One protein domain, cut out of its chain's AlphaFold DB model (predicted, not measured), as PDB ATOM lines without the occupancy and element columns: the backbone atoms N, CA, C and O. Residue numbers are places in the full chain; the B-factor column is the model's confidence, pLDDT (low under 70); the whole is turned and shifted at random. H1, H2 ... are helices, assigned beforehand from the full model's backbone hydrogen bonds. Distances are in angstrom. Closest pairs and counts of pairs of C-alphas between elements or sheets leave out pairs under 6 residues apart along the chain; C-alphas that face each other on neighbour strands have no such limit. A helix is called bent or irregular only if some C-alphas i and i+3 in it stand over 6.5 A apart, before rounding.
ATOM      1  N   ALA A 111     -47.847 -20.496  -9.793       97.31
ATOM      2  CA  ALA A 111     -47.335 -21.430 -10.792       97.31
ATOM      3  C   ALA A 111     -46.477 -20.737 -11.876       97.31
ATOM      4  O   ALA A 111     -45.347 -21.180 -12.084       97.31
ATOM      5  N   PRO A 112     -46.905 -19.623 -12.509       97.06
ATOM      6  CA  PRO A 112     -46.068 -18.916 -13.481       97.06
ATOM      7  C   PRO A 112     -44.769 -18.357 -12.892       97.06
ATOM      8  O   PRO A 112     -43.743 -18.346 -13.566       97.06
ATOM      9  N   THR A 113     -44.781 -17.918 -11.629       97.81
ATOM     10  CA  THR A 113     -43.573 -17.448 -10.933       97.81
ATOM     11  C   THR A 113     -42.577 -18.584 -10.755       97.81
ATOM     12  O   THR A 113     -41.390 -18.407 -11.019       97.81
ATOM     13  N   LEU A 114     -43.055 -19.766 -10.361       97.75
ATOM     14  CA  LEU A 114     -42.220 -20.958 -10.292       97.75
ATOM     15  C   LEU A 114     -41.658 -21.327 -11.669       97.75
ATOM     16  O   LEU A 114     -40.485 -21.679 -11.775       97.75
ATOM     17  N   GLU A 115     -42.475 -21.242 -12.722       97.25
ATOM     18  CA  GLU A 115     -42.001 -21.505 -14.079       97.25
ATOM     19  C   GLU A 115     -40.906 -20.525 -14.505       97.25
ATOM     20  O   GLU A 115     -39.921 -20.955 -15.094       97.25
ATOM     21  N   LEU A 116     -41.038 -19.241 -14.155       97.62
ATOM     22  CA  LEU A 116     -40.023 -18.226 -14.412       97.62
ATOM     23  C   LEU A 116     -38.708 -18.558 -13.699       97.62
ATOM     24  O   LEU A 116     -37.671 -18.640 -14.351       97.62
ATOM     25  N   VAL A 117     -38.732 -18.775 -12.380       96.50
ATOM     26  CA  VAL A 117     -37.497 -18.985 -11.595       96.50
ATOM     27  C   VAL A 117     -36.785 -20.298 -11.921       96.50
ATOM     28  O   VAL A 117     -35.584 -20.398 -11.690       96.50
ATOM     29  N   GLN A 118     -37.506 -21.291 -12.452       97.19
ATOM     30  CA  GLN A 118     -36.940 -22.564 -12.911       97.19
ATOM     31  C   GLN A 118     -36.650 -22.585 -14.420       97.19
ATOM     32  O   GLN A 118     -36.132 -23.583 -14.927       97.19
ATOM     33  N   ASP A 119     -36.960 -21.511 -15.156       96.75
ATOM     34  CA  ASP A 119     -36.606 -21.406 -16.568       96.75
ATOM     35  C   ASP A 119     -35.088 -21.419 -16.722       96.75
ATOM     36  O   ASP A 119     -34.353 -20.782 -15.960       96.75
ATOM     37  N   LYS A 120     -34.615 -22.116 -17.754       95.00
ATOM     38  CA  LYS A 120     -33.188 -22.250 -18.039       95.00
ATOM     39  C   LYS A 120     -32.478 -20.894 -18.118       95.00
ATOM     40  O   LYS A 120     -31.361 -20.780 -17.625       95.00
ATOM     41  N   VAL A 121     -33.136 -19.866 -18.662       96.75
ATOM     42  CA  VAL A 121     -32.562 -18.516 -18.778       96.75
ATOM     43  C   VAL A 121     -32.178 -17.943 -17.408       96.75
ATOM     44  O   VAL A 121     -31.087 -17.389 -17.269       96.75
ATOM     45  N   LEU A 122     -33.025 -18.101 -16.383       96.31
ATOM     46  CA  LEU A 122     -32.696 -17.661 -15.022       96.31
ATOM     47  C   LEU A 122     -31.785 -18.652 -14.302       96.31
ATOM     48  O   LEU A 122     -30.862 -18.231 -13.607       96.31
ATOM     49  N   MET A 123     -31.991 -19.953 -14.500       96.81
ATOM     50  CA  MET A 123     -31.197 -20.979 -13.827       96.81
ATOM     51  C   MET A 123     -29.720 -20.955 -14.223       96.81
ATOM     52  O   MET A 123     -28.865 -21.202 -13.372       96.81
ATOM     53  N   ASP A 124     -29.403 -20.606 -15.473       96.62
ATOM     54  CA  ASP A 124     -28.019 -20.538 -15.949       96.62
ATOM     55  C   ASP A 124     -27.189 -19.495 -15.159       96.62
ATOM     56  O   ASP A 124     -25.984 -19.662 -14.974       96.62
ATOM     57  N   CYS A 125     -27.837 -18.471 -14.587       96.62
ATOM     58  CA  CYS A 125     -27.185 -17.420 -13.799       96.62
ATOM     59  C   CYS A 125     -26.533 -17.949 -12.513       96.62
ATOM     60  O   CYS A 125     -25.540 -17.387 -12.055       96.62
ATOM     61  N   TRP A 126     -27.061 -19.028 -11.924       96.94
ATOM     62  CA  TRP A 126     -26.510 -19.592 -10.688       96.94
ATOM     63  C   TRP A 126     -25.103 -20.163 -10.880       96.94
ATOM     64  O   TRP A 126     -24.303 -20.127  -9.946       96.94
ATOM     65  N   TYR A 127     -24.772 -20.628 -12.088       97.31
ATOM     66  CA  TYR A 127     -23.439 -21.147 -12.399       97.31
ATOM     67  C   TYR A 127     -22.383 -20.039 -12.518       97.31
ATOM     68  O   TYR A 127     -21.212 -20.291 -12.252       97.31
ATOM     69  N   GLU A 128     -22.789 -18.803 -12.826       97.88
ATOM     70  CA  GLU A 128     -21.899 -17.632 -12.878       97.88
ATOM     71  C   GLU A 128     -21.799 -16.878 -11.544       97.88
ATOM     72  O   GLU A 128     -21.052 -15.905 -11.439       97.88
ATOM     73  N   LEU A 129     -22.515 -17.313 -10.501       98.06
ATOM     74  CA  LEU A 129     -22.510 -16.624  -9.208       98.06
ATOM     75  C   LEU A 129     -21.105 -16.561  -8.591       98.06
ATOM     76  O   LEU A 129     -20.710 -15.519  -8.075       98.06
ATOM     77  N   GLY A 130     -20.333 -17.649  -8.682       98.44
ATOM     78  CA  GLY A 130     -18.955 -17.685  -8.184       98.44
ATOM     79  C   GLY A 130     -18.050 -16.681  -8.903       98.44
ATOM     80  O   GLY A 130     -17.356 -15.901  -8.255       98.44
ATOM     81  N   ASN A 131     -18.115 -16.636 -10.234       98.25
ATOM     82  CA  ASN A 131     -17.316 -15.701 -11.024       98.25
ATOM     83  C   ASN A 131     -17.748 -14.248 -10.792       98.25
ATOM     84  O   ASN A 131     -16.901 -13.367 -10.717       98.25
ATOM     85  N   ALA A 132     -19.045 -13.985 -10.609       98.31
ATOM     86  CA  ALA A 132     -19.534 -12.653 -10.261       98.31
ATOM     87  C   ALA A 132     -18.966 -12.152  -8.921       98.31
ATOM     88  O   ALA A 132     -18.661 -10.969  -8.792       98.31
ATOM     89  N   VAL A 133     -18.778 -13.041  -7.938       98.50
ATOM     90  CA  VAL A 133     -18.126 -12.696  -6.663       98.50
ATOM     91  C   VAL A 133     -16.644 -12.373  -6.860       98.50
ATOM     92  O   VAL A 133     -16.138 -11.440  -6.242       98.50
ATOM     93  N   LEU A 134     -15.947 -13.137  -7.704       98.56
ATOM     94  CA  LEU A 134     -14.497 -13.010  -7.888       98.56
ATOM     95  C   LEU A 134     -14.099 -11.853  -8.810       98.56
ATOM     96  O   LEU A 134     -13.115 -11.164  -8.555       98.56
ATOM     97  N   GLU A 135     -14.847 -11.650  -9.886       98.31
ATOM     98  CA  GLU A 135     -14.485 -10.761 -10.995       98.31
ATOM     99  C   GLU A 135     -15.422  -9.553 -11.109       98.31
ATOM    100  O   GLU A 135     -15.182  -8.644 -11.905       98.31
ATOM    101  N   GLY A 136     -16.502  -9.532 -10.326       97.00
ATOM    102  CA  GLY A 136     -17.559  -8.539 -10.435       97.00
ATOM    103  C   GLY A 136     -18.537  -8.804 -11.584       97.00
ATOM    104  O   GLY A 136     -18.416  -9.742 -12.384       97.00
ATOM    105  N   GLY A 137     -19.546  -7.936 -11.658       97.44
ATOM    106  CA  GLY A 137     -20.660  -8.038 -12.598       97.44
ATOM    107  C   GLY A 137     -21.895  -8.722 -12.007       97.44
ATOM    108  O   GLY A 137     -21.910  -9.168 -10.863       97.44
ATOM    109  N   ILE A 138     -22.961  -8.775 -12.803       97.81
ATOM    110  CA  ILE A 138     -24.238  -9.397 -12.431       97.81
ATOM    111  C   ILE A 138     -24.290 -10.782 -13.088       97.81
ATOM    112  O   ILE A 138     -24.116 -10.836 -14.307       97.81
ATOM    113  N   PRO A 139     -24.564 -11.884 -12.357       98.19
ATOM    114  CA  PRO A 139     -24.532 -13.235 -12.925       98.19
ATOM    115  C   PRO A 139     -25.351 -13.388 -14.214       98.19
ATOM    116  O   PRO A 139     -24.853 -13.929 -15.195       98.19
ATOM    117  N   PHE A 140     -26.556 -12.809 -14.265       98.00
ATOM    118  CA  PHE A 140     -27.374 -12.797 -15.482       98.00
ATOM    119  C   PHE A 140     -26.651 -12.154 -16.670       98.00
ATOM    120  O   PHE A 140     -26.597 -12.726 -17.756       98.00
ATOM    121  N   SER A 141     -26.058 -10.976 -16.470       98.00
ATOM    122  CA  SER A 141     -25.344 -10.263 -17.530       98.00
ATOM    123  C   SER A 141     -24.047 -10.946 -17.943       98.00
ATOM    124  O   SER A 141     -23.648 -10.808 -19.093       98.00
ATOM    125  N   ARG A 142     -23.417 -11.712 -17.049       97.62
ATOM    126  CA  ARG A 142     -22.246 -12.532 -17.383       97.62
ATOM    127  C   ARG A 142     -22.606 -13.700 -18.300       97.62
ATOM    128  O   ARG A 142     -21.869 -13.968 -19.240       97.62
ATOM    129  N   VAL A 143     -23.755 -14.342 -18.073       97.88
ATOM    130  CA  VAL A 143     -24.252 -15.435 -18.929       97.88
ATOM    131  C   VAL A 143     -24.752 -14.909 -20.275       97.88
ATOM    132  O   VAL A 143     -24.405 -15.446 -21.324       97.88
ATOM    133  N   HIS A 144     -25.575 -13.860 -20.255       97.25
ATOM    134  CA  HIS A 144     -26.364 -13.443 -21.422       97.25
ATOM    135  C   HIS A 144     -25.815 -12.202 -22.140       97.25
ATOM    136  O   HIS A 144     -26.385 -11.757 -23.135       97.25
ATOM    137  N   GLY A 145     -24.734 -11.603 -21.633       97.12
ATOM    138  CA  GLY A 145     -24.085 -10.423 -22.219       97.12
ATOM    139  C   GLY A 145     -24.908  -9.130 -22.155       97.12
ATOM    140  O   GLY A 145     -24.565  -8.147 -22.808       97.12
ATOM    141  N   THR A 146     -26.024  -9.111 -21.419       97.06
ATOM    142  CA  THR A 146     -26.950  -7.971 -21.366       97.06
ATOM    143  C   THR A 146     -27.737  -7.938 -20.051       97.06
ATOM    144  O   THR A 146     -27.716  -8.900 -19.279       97.06
ATOM    145  N   HIS A 147     -28.401  -6.825 -19.735       96.50
ATOM    146  CA  HIS A 147     -29.249  -6.737 -18.544       96.50
ATOM    147  C   HIS A 147     -30.549  -7.538 -18.741       96.50
ATOM    148  O   HIS A 147     -31.011  -7.702 -19.867       96.50
ATOM    149  N   VAL A 148     -31.179  -8.017 -17.662       95.94
ATOM    150  CA  VAL A 148     -32.389  -8.861 -17.764       95.94
ATOM    151  C   VAL A 148     -33.529  -8.184 -18.533       95.94
ATOM    152  O   VAL A 148     -34.166  -8.821 -19.364       95.94
ATOM    153  N   PHE A 149     -33.740  -6.880 -18.339       95.50
ATOM    154  CA  PHE A 149     -34.771  -6.136 -19.075       95.50
ATOM    155  C   PHE A 149     -34.459  -6.004 -20.572       95.50
ATOM    156  O   PHE A 149     -35.362  -6.131 -21.400       95.50
ATOM    157  N   ASP A 150     -33.185  -5.830 -20.932       97.25
ATOM    158  CA  ASP A 150     -32.761  -5.821 -22.333       97.25
ATOM    159  C   ASP A 150     -32.933  -7.209 -22.958       97.25
ATOM    160  O   ASP A 150     -33.386  -7.323 -24.097       97.25
ATOM    161  N   TYR A 151     -32.625  -8.275 -22.211       96.81
ATOM    162  CA  TYR A 151     -32.859  -9.649 -22.651       96.81
ATOM    163  C   TYR A 151     -34.346  -9.904 -22.908       96.81
ATOM    164  O   TYR A 151     -34.697 -10.390 -23.984       96.81
ATOM    165  N   CYS A 152     -35.227  -9.514 -21.975       95.44
ATOM    166  CA  CYS A 152     -36.676  -9.601 -22.158       95.44
ATOM    167  C   CYS A 152     -37.087  -8.959 -23.490       95.44
ATOM    168  O   CYS A 152     -37.708  -9.617 -24.324       95.44
ATOM    169  N   SER A 153     -36.640  -7.729 -23.770       94.50
ATOM    170  CA  SER A 153     -37.007  -7.022 -25.010       94.50
ATOM    171  C   SER A 153     -36.648  -7.765 -26.311       94.50
ATOM    172  O   SER A 153     -37.229  -7.479 -27.356       94.50
ATOM    173  N   ARG A 154     -35.714  -8.728 -26.259       95.69
ATOM    174  CA  ARG A 154     -35.225  -9.505 -27.410       95.69
ATOM    175  C   ARG A 154     -35.807 -10.915 -27.495       95.69
ATOM    176  O   ARG A 154     -35.831 -11.474 -28.589       95.69
ATOM    177  N   ASP A 155     -36.257 -11.491 -26.381       96.25
ATOM    178  CA  ASP A 155     -36.827 -12.841 -26.308       96.25
ATOM    179  C   ASP A 155     -38.320 -12.762 -25.930       96.25
ATOM    180  O   ASP A 155     -38.663 -12.665 -24.746       96.25
ATOM    181  N   PRO A 156     -39.243 -12.825 -26.916       96.19
ATOM    182  CA  PRO A 156     -40.679 -12.749 -26.653       96.19
ATOM    183  C   PRO A 156     -41.202 -13.865 -25.745       96.19
ATOM    184  O   PRO A 156     -42.125 -13.637 -24.965       96.19
ATOM    185  N   ARG A 157     -40.611 -15.067 -25.818       97.25
ATOM    186  CA  ARG A 157     -41.001 -16.206 -24.977       97.25
ATOM    187  C   ARG A 157     -40.628 -15.928 -23.524       97.25
ATOM    188  O   ARG A 157     -41.445 -16.153 -22.634       97.25
ATOM    189  N   PHE A 158     -39.414 -15.436 -23.285       96.88
ATOM    190  CA  PHE A 158     -38.990 -15.076 -21.937       96.88
ATOM    191  C   PHE A 158     -39.737 -13.847 -21.409       96.88
ATOM    192  O   PHE A 158     -40.096 -13.837 -20.240       96.88
ATOM    193  N   THR A 159     -40.060 -12.859 -22.250       97.00
ATOM    194  CA  THR A 159     -40.911 -11.721 -21.854       97.00
ATOM    195  C   THR A 159     -42.298 -12.158 -21.411       97.00
ATOM    196  O   THR A 159     -42.773 -11.707 -20.370       97.00
ATOM    197  N   ASP A 160     -42.955 -13.039 -22.168       96.62
ATOM    198  CA  ASP A 160     -44.264 -13.575 -21.788       96.62
ATOM    199  C   ASP A 160     -44.192 -14.305 -20.440       96.62
ATOM    200  O   ASP A 160     -45.005 -14.052 -19.548       96.62
ATOM    201  N   LEU A 161     -43.169 -15.144 -20.256       96.69
ATOM    202  CA  LEU A 161     -42.944 -15.855 -19.000       96.69
ATOM    203  C   LEU A 161     -42.632 -14.906 -17.835       96.69
ATOM    204  O   LEU A 161     -43.197 -15.066 -16.756       96.69
ATOM    205  N   PHE A 162     -41.771 -13.910 -18.051       97.38
ATOM    206  CA  PHE A 162     -41.411 -12.894 -17.063       97.38
ATOM    207  C   PHE A 162     -42.652 -12.129 -16.609       97.38
ATOM    208  O   PHE A 162     -42.946 -12.079 -15.417       97.38
ATOM    209  N   ASN A 163     -43.430 -11.612 -17.561       96.25
ATOM    210  CA  ASN A 163     -44.645 -10.862 -17.275       96.25
ATOM    211  C   ASN A 163     -45.655 -11.710 -16.498       96.25
ATOM    212  O   ASN A 163     -46.112 -11.283 -15.440       96.25
ATOM    213  N   LYS A 164     -45.951 -12.937 -16.954       95.25
ATOM    214  CA  LYS A 164     -46.848 -13.862 -16.236       95.25
ATOM    215  C   LYS A 164     -46.331 -14.199 -14.840       95.25
ATOM    216  O   LYS A 164     -47.113 -14.248 -13.893       95.25
ATOM    217  N   GLY A 165     -45.022 -14.397 -14.701       96.88
ATOM    218  CA  GLY A 165     -44.373 -14.685 -13.428       96.88
ATOM    219  C   GLY A 165     -44.484 -13.553 -12.408       96.88
ATOM    220  O   GLY A 165     -44.482 -13.835 -11.211       96.88
ATOM    221  N   MET A 166     -44.626 -12.299 -12.849       97.19
ATOM    222  CA  MET A 166     -44.807 -11.142 -11.962       97.19
ATOM    223  C   MET A 166     -46.264 -10.935 -11.514       97.19
ATOM    224  O   MET A 166     -46.494 -10.329 -10.468       97.19
ATOM    225  N   VAL A 167     -47.251 -11.444 -12.262       96.00
ATOM    226  CA  VAL A 167     -48.683 -11.227 -11.974       96.00
ATOM    227  C   VAL A 167     -49.102 -11.848 -10.641       96.00
ATOM    228  O   VAL A 167     -49.663 -11.152  -9.799       96.00
ATOM    229  N   GLY A 168     -48.820 -13.138 -10.432       93.25
ATOM    230  CA  GLY A 168     -49.291 -13.886  -9.260       93.25
ATOM    231  C   GLY A 168     -48.901 -13.246  -7.920       93.25
ATOM    232  O   GLY A 168     -49.793 -12.889  -7.146       93.25
ATOM    233  N   PRO A 169     -47.597 -13.037  -7.650       95.00
ATOM    234  CA  PRO A 169     -47.133 -12.386  -6.429       95.00
ATOM    235  C   PRO A 169     -47.721 -10.985  -6.260       95.00
ATOM    236  O   PRO A 169     -48.176 -10.652  -5.171       95.00
ATOM    237  N   THR A 170     -47.793 -10.200  -7.341       96.56
ATOM    238  CA  THR A 170     -48.382  -8.852  -7.320       96.56
ATOM    239  C   THR A 170     -49.832  -8.889  -6.853       96.56
ATOM    240  O   THR A 170     -50.206  -8.156  -5.941       96.56
ATOM    241  N   VAL A 171     -50.652  -9.765  -7.436       94.75
ATOM    242  CA  VAL A 171     -52.071  -9.886  -7.083       94.75
ATOM    243  C   VAL A 171     -52.244 -10.315  -5.627       94.75
ATOM    244  O   VAL A 171     -53.046  -9.712  -4.916       94.75
ATOM    245  N   ILE A 172     -51.486 -11.314  -5.169       91.38
ATOM    246  CA  ILE A 172     -51.560 -11.810  -3.785       91.38
ATOM    247  C   ILE A 172     -51.159 -10.708  -2.799       91.38
ATOM    248  O   ILE A 172     -51.896 -10.425  -1.855       91.38
ATOM    249  N   THR A 173     -50.025 -10.044  -3.036       94.44
ATOM    250  CA  THR A 173     -49.538  -8.968  -2.167       94.44
ATOM    251  C   THR A 173     -50.498  -7.783  -2.146       94.44
ATOM    252  O   THR A 173     -50.775  -7.254  -1.074       94.44
ATOM    253  N   MET A 174     -51.048  -7.382  -3.295       96.25
ATOM    254  CA  MET A 174     -51.974  -6.251  -3.361       96.25
ATOM    255  C   MET A 174     -53.321  -6.545  -2.703       96.25
ATOM    256  O   MET A 174     -53.862  -5.656  -2.048       96.25
ATOM    257  N   LYS A 175     -53.843  -7.778  -2.807       92.94
ATOM    258  CA  LYS A 175     -55.059  -8.196  -2.082       92.94
ATOM    259  C   LYS A 175     -54.888  -7.988  -0.569       92.94
ATOM    260  O   LYS A 175     -55.748  -7.373   0.058       92.94
ATOM    261  N   GLU A 176     -53.761  -8.423  -0.006       93.62
ATOM    262  CA  GLU A 176     -53.474  -8.250   1.425       93.62
ATOM    263  C   GLU A 176     -53.197  -6.785   1.795       93.62
ATOM    264  O   GLU A 176     -53.721  -6.267   2.780       93.62
ATOM    265  N   LEU A 177     -52.414  -6.077   0.976       96.75
ATOM    266  CA  LEU A 177     -52.075  -4.678   1.216       96.75
ATOM    267  C   LEU A 177     -53.333  -3.808   1.298       96.75
ATOM    268  O   LEU A 177     -53.457  -3.016   2.224       96.75
ATOM    269  N   LEU A 178     -54.286  -3.970   0.379       96.19
ATOM    270  CA  LEU A 178     -55.519  -3.170   0.340       96.19
ATOM    271  C   LEU A 178     -56.492  -3.491   1.480       96.19
ATOM    272  O   LEU A 178     -57.324  -2.654   1.863       96.19
ATOM    273  N   HIS A 179     -56.375  -4.684   2.066       95.38
ATOM    274  CA  HIS A 179     -57.112  -5.021   3.274       95.38
ATOM    275  C   HIS A 179     -56.700  -4.105   4.437       95.38
ATOM    276  O   HIS A 179     -57.565  -3.563   5.131       95.38
ATOM    277  N   GLN A 180     -55.395  -3.858   4.589       96.50
ATOM    278  CA  GLN A 180     -54.826  -3.137   5.732       96.50
ATOM    279  C   GLN A 180     -54.561  -1.643   5.467       96.50
ATOM    280  O   GLN A 180     -54.691  -0.816   6.367       96.50
ATOM    281  N   TYR A 181     -54.187  -1.278   4.242       96.94
ATOM    282  CA  TYR A 181     -53.747   0.065   3.879       96.94
ATOM    283  C   TYR A 181     -54.871   0.875   3.229       96.94
ATOM    284  O   TYR A 181     -55.365   0.536   2.156       96.94
ATOM    285  N   LYS A 182     -55.241   1.990   3.867       96.12
ATOM    286  CA  LYS A 182     -56.278   2.924   3.388       96.12
ATOM    287  C   LYS A 182     -55.724   4.202   2.756       96.12
ATOM    288  O   LYS A 182     -56.482   5.081   2.373       96.12
ATOM    289  N   GLY A 183     -54.403   4.325   2.604       96.31
ATOM    290  CA  GLY A 183     -53.784   5.551   2.082       96.31
ATOM    291  C   GLY A 183     -53.989   5.802   0.583       96.31
ATOM    292  O   GLY A 183     -53.575   6.847   0.094       96.31
ATOM    293  N   PHE A 184     -54.631   4.878  -0.141       95.94
ATOM    294  CA  PHE A 184     -55.085   5.124  -1.514       95.94
ATOM    295  C   PHE A 184     -56.439   5.842  -1.590       95.94
ATOM    296  O   PHE A 184     -56.814   6.326  -2.658       95.94
ATOM    297  N   GLU A 185     -57.176   5.938  -0.480       93.81
ATOM    298  CA  GLU A 185     -58.456   6.639  -0.450       93.81
ATOM    299  C   GLU A 185     -58.268   8.131  -0.766       93.81
ATOM    300  O   GLU A 185     -57.358   8.788  -0.263       93.81
ATOM    301  N   ASN A 186     -59.169   8.684  -1.583       93.06
ATOM    302  CA  ASN A 186     -59.207  10.100  -1.976       93.06
ATOM    303  C   ASN A 186     -58.005  10.606  -2.798       93.06
ATOM    304  O   ASN A 186     -57.854  11.819  -2.977       93.06
ATOM    305  N   LEU A 187     -57.169   9.717  -3.343       95.31
ATOM    306  CA  LEU A 187     -56.154  10.118  -4.315       95.31
ATOM    307  C   LEU A 187     -56.811  10.526  -5.638       95.31
ATOM    308  O   LEU A 187     -57.592   9.781  -6.220       95.31
ATOM    309  N   GLN A 188     -56.457  11.709  -6.140       95.19
ATOM    310  CA  GLN A 188     -56.910  12.180  -7.456       95.19
ATOM    311  C   GLN A 188     -56.033  11.661  -8.597       95.19
ATOM    312  O   GLN A 188     -56.467  11.568  -9.742       95.19
ATOM    313  N   THR A 189     -54.765  11.382  -8.312       95.94
ATOM    314  CA  THR A 189     -53.800  10.921  -9.305       95.94
ATOM    315  C   THR A 189     -52.835   9.969  -8.633       95.94
ATOM    316  O   THR A 189     -52.251  10.289  -7.598       95.94
ATOM    317  N   LEU A 190     -52.671   8.802  -9.243       96.44
ATOM    318  CA  LEU A 190     -51.742   7.771  -8.822       96.44
ATOM    319  C   LEU A 190     -50.975   7.295 -10.053       96.44
ATOM    320  O   LEU A 190     -51.567   7.064 -11.106       96.44
ATOM    321  N   VAL A 191     -49.657   7.169  -9.918       97.12
ATOM    322  CA  VAL A 191     -48.772   6.697 -10.985       97.12
ATOM    323  C   VAL A 191     -47.972   5.515 -10.458       97.12
ATOM    324  O   VAL A 191     -47.219   5.656  -9.496       97.12
ATOM    325  N   ASP A 192     -48.127   4.367 -11.109       97.12
ATOM    326  CA  ASP A 192     -47.364   3.152 -10.826       97.12
ATOM    327  C   ASP A 192     -46.117   3.100 -11.726       97.12
ATOM    328  O   ASP A 192     -46.151   2.642 -12.875       97.12
ATOM    329  N   VAL A 193     -45.013   3.667 -11.233       97.69
ATOM    330  CA  VAL A 193     -43.745   3.723 -11.972       97.69
ATOM    331  C   VAL A 193     -43.128   2.329 -12.022       97.69
ATOM    332  O   VAL A 193     -42.680   1.801 -11.010       97.69
ATOM    333  N   GLY A 194     -43.062   1.750 -13.222       94.31
ATOM    334  CA  GLY A 194     -42.597   0.374 -13.403       94.31
ATOM    335  C   GLY A 194     -43.673  -0.684 -13.135       94.31
ATOM    336  O   GLY A 194     -43.327  -1.849 -12.968       94.31
ATOM    337  N   GLY A 195     -44.960  -0.316 -13.164       94.88
ATOM    338  CA  GLY A 195     -46.099  -1.201 -12.872       94.88
ATOM    339  C   GLY A 195     -46.318  -2.396 -13.812       94.88
ATOM    340  O   GLY A 195     -47.301  -3.125 -13.672       94.88
ATOM    341  N   GLY A 196     -45.437  -2.613 -14.793       93.75
ATOM    342  CA  GLY A 196     -45.501  -3.740 -15.722       93.75
ATOM    343  C   GLY A 196     -46.836  -3.804 -16.468       93.75
ATOM    344  O   GLY A 196     -47.200  -2.875 -17.183       93.75
ATOM    345  N   LEU A 197     -47.576  -4.904 -16.285       94.56
ATOM    346  CA  LEU A 197     -48.910  -5.096 -16.871       94.56
ATOM    347  C   LEU A 197     -50.028  -4.306 -16.162       94.56
ATOM    348  O   LEU A 197     -51.195  -4.460 -16.508       94.56
ATOM    349  N   GLY A 198     -49.700  -3.484 -15.163       95.50
ATOM    350  CA  GLY A 198     -50.663  -2.646 -14.446       95.50
ATOM    351  C   GLY A 198     -51.521  -3.407 -13.435       95.50
ATOM    352  O   GLY A 198     -52.539  -2.881 -12.992       95.50
ATOM    353  N   MET A 199     -51.126  -4.626 -13.050       95.31
ATOM    354  CA  MET A 199     -51.905  -5.455 -12.121       95.31
ATOM    355  C   MET A 199     -52.072  -4.796 -10.750       95.31
ATOM    356  O   MET A 199     -53.153  -4.879 -10.176       95.31
ATOM    357  N   SER A 200     -51.037  -4.121 -10.239       95.88
ATOM    358  CA  SER A 200     -51.117  -3.404  -8.962       95.88
ATOM    359  C   SER A 200     -52.137  -2.280  -9.029       95.88
ATOM    360  O   SER A 200     -53.050  -2.224  -8.209       95.88
ATOM    361  N   LEU A 201     -52.013  -1.419 -10.041       96.25
ATOM    362  CA  LEU A 201     -52.915  -0.292 -10.228       96.25
ATOM    363  C   LEU A 201     -54.357  -0.763 -10.437       96.25
ATOM    364  O   LEU A 201     -55.250  -0.232  -9.791       96.25
ATOM    365  N   HIS A 202     -54.570  -1.809 -11.242       94.19
ATOM    366  CA  HIS A 202     -55.886  -2.412 -11.465       94.19
ATOM    367  C   HIS A 202     -56.543  -2.953 -10.187       94.19
ATOM    368  O   HIS A 202     -57.761  -3.037 -10.126       94.19
ATOM    369  N   LYS A 203     -55.767  -3.331  -9.162       93.81
ATOM    370  CA  LYS A 203     -56.328  -3.723  -7.859       93.81
ATOM    371  C   LYS A 203     -56.710  -2.530  -6.984       93.81
ATOM    372  O   LYS A 203     -57.549  -2.698  -6.107       93.81
ATOM    373  N   ILE A 204     -56.085  -1.370  -7.187       94.56
ATOM    374  CA  ILE A 204     -56.343  -0.151  -6.410       94.56
ATOM    375  C   ILE A 204     -57.593   0.579  -6.918       94.56
ATOM    376  O   ILE A 204     -58.329   1.132  -6.100       94.56
ATOM    377  N   VAL A 205     -57.792   0.622  -8.243       86.44
ATOM    378  CA  VAL A 205     -58.839   1.420  -8.914       86.44
ATOM    379  C   VAL A 205     -60.065   0.622  -9.331       86.44
ATOM    380  O   VAL A 205     -59.919  -0.572  -9.664       86.44
TER     381      VAL A 205
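Overview. This is residues 111 to 205 of the 205 residues of an uncharacterized protein of Coffea canephora (UniProt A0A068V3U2). One long helix, H5, makes the spine of one half of an elongated, loose model, and the short helices H3 and H4 with the kinked H2 gather in a second lobe beyond the end where H5 begins. H1 crosses the first half of H5 at a steep angle and leads into that lobe, while H6 packs side by side on the later half of H5, after residues 181 to 198 run out past the end of H5 and fold back. The printed part has 95 residues with six named helices, H1 to H6 in chain order, and no named strand, an all helix class. The radius of gyration of the C-alphas is 16.8 A, and the spans are 50 by 25 by 23 A.

Arrangement. H1, residues 111 to 117, touches H5, residues 156 to 180, and of H5 residues 161 to 169 alone touch H1. The closest C-alphas are those of Thr 113 and Gly 165, 3.8 A apart, at a steep tilt of 60 degrees, opposite ways. H2, residues 120 to 135, is close to H1 but not clearly touching, with Val 117 and Met 123 closest at 7.0 A between C-alphas. H2 touches H3, residues 139 to 144, at a steep tilt of 59 degrees, opposite ways, with the C-alphas of Cys 125 and Phe 140 closest at 4.9 A. H3 and H4, residues 148 to 154, only just touch, with 3 pairs of C-alphas within 8 A, and only at the corner, where the closest C-alphas, of Phe 140 and Val 148, are 6.8 A apart. H4 and H5 touch only at the corner, with the C-alphas of Cys 152 and Thr 159 closest at 4.7 A. H6, residues 199 to 204, touches H5 at a shallow tilt of 22 degrees, the same way, with the C-alphas of Thr 170 and Ser 200 closest at 6.3 A. H5 is the hub, touching three helices. H6 is apart from H1, H2, H3 and H4. Each O i to N i+4 pair is within hydrogen-bond range in H1, H3, H4 and H6, against 6 of 12 in H2 and 19 of 21 in H5.

Along the chain. H1 begins at C-alpha 111, (-47.335, -21.430, -10.792), and is 10.2 A long. H2 is 23.1 A long, with a kink of 50 degrees near residue 128, and is irregular: C-alphas 127 and 130 are 7.1 A apart. H3 is 8.7 A and H4 10.1 A long. H5 runs 36.6 A to C-alpha 180, (-54.826, -3.137, 5.732), with a kink of 27 degrees near residue 172. H6 is 9.0 A long and ends at C-alpha 204, (-56.343, -0.151, -6.410).

Size, cuts and confidence. The C-alphas farthest apart, of Leu 134 and Asn 186, are 50.7 A apart. The printed part has no cut. The link from H5 to H6, 18 residues, is long, and the four other links are tight. No printed residue is under 70 in pLDDT, and the mean of the printed part is 96.2.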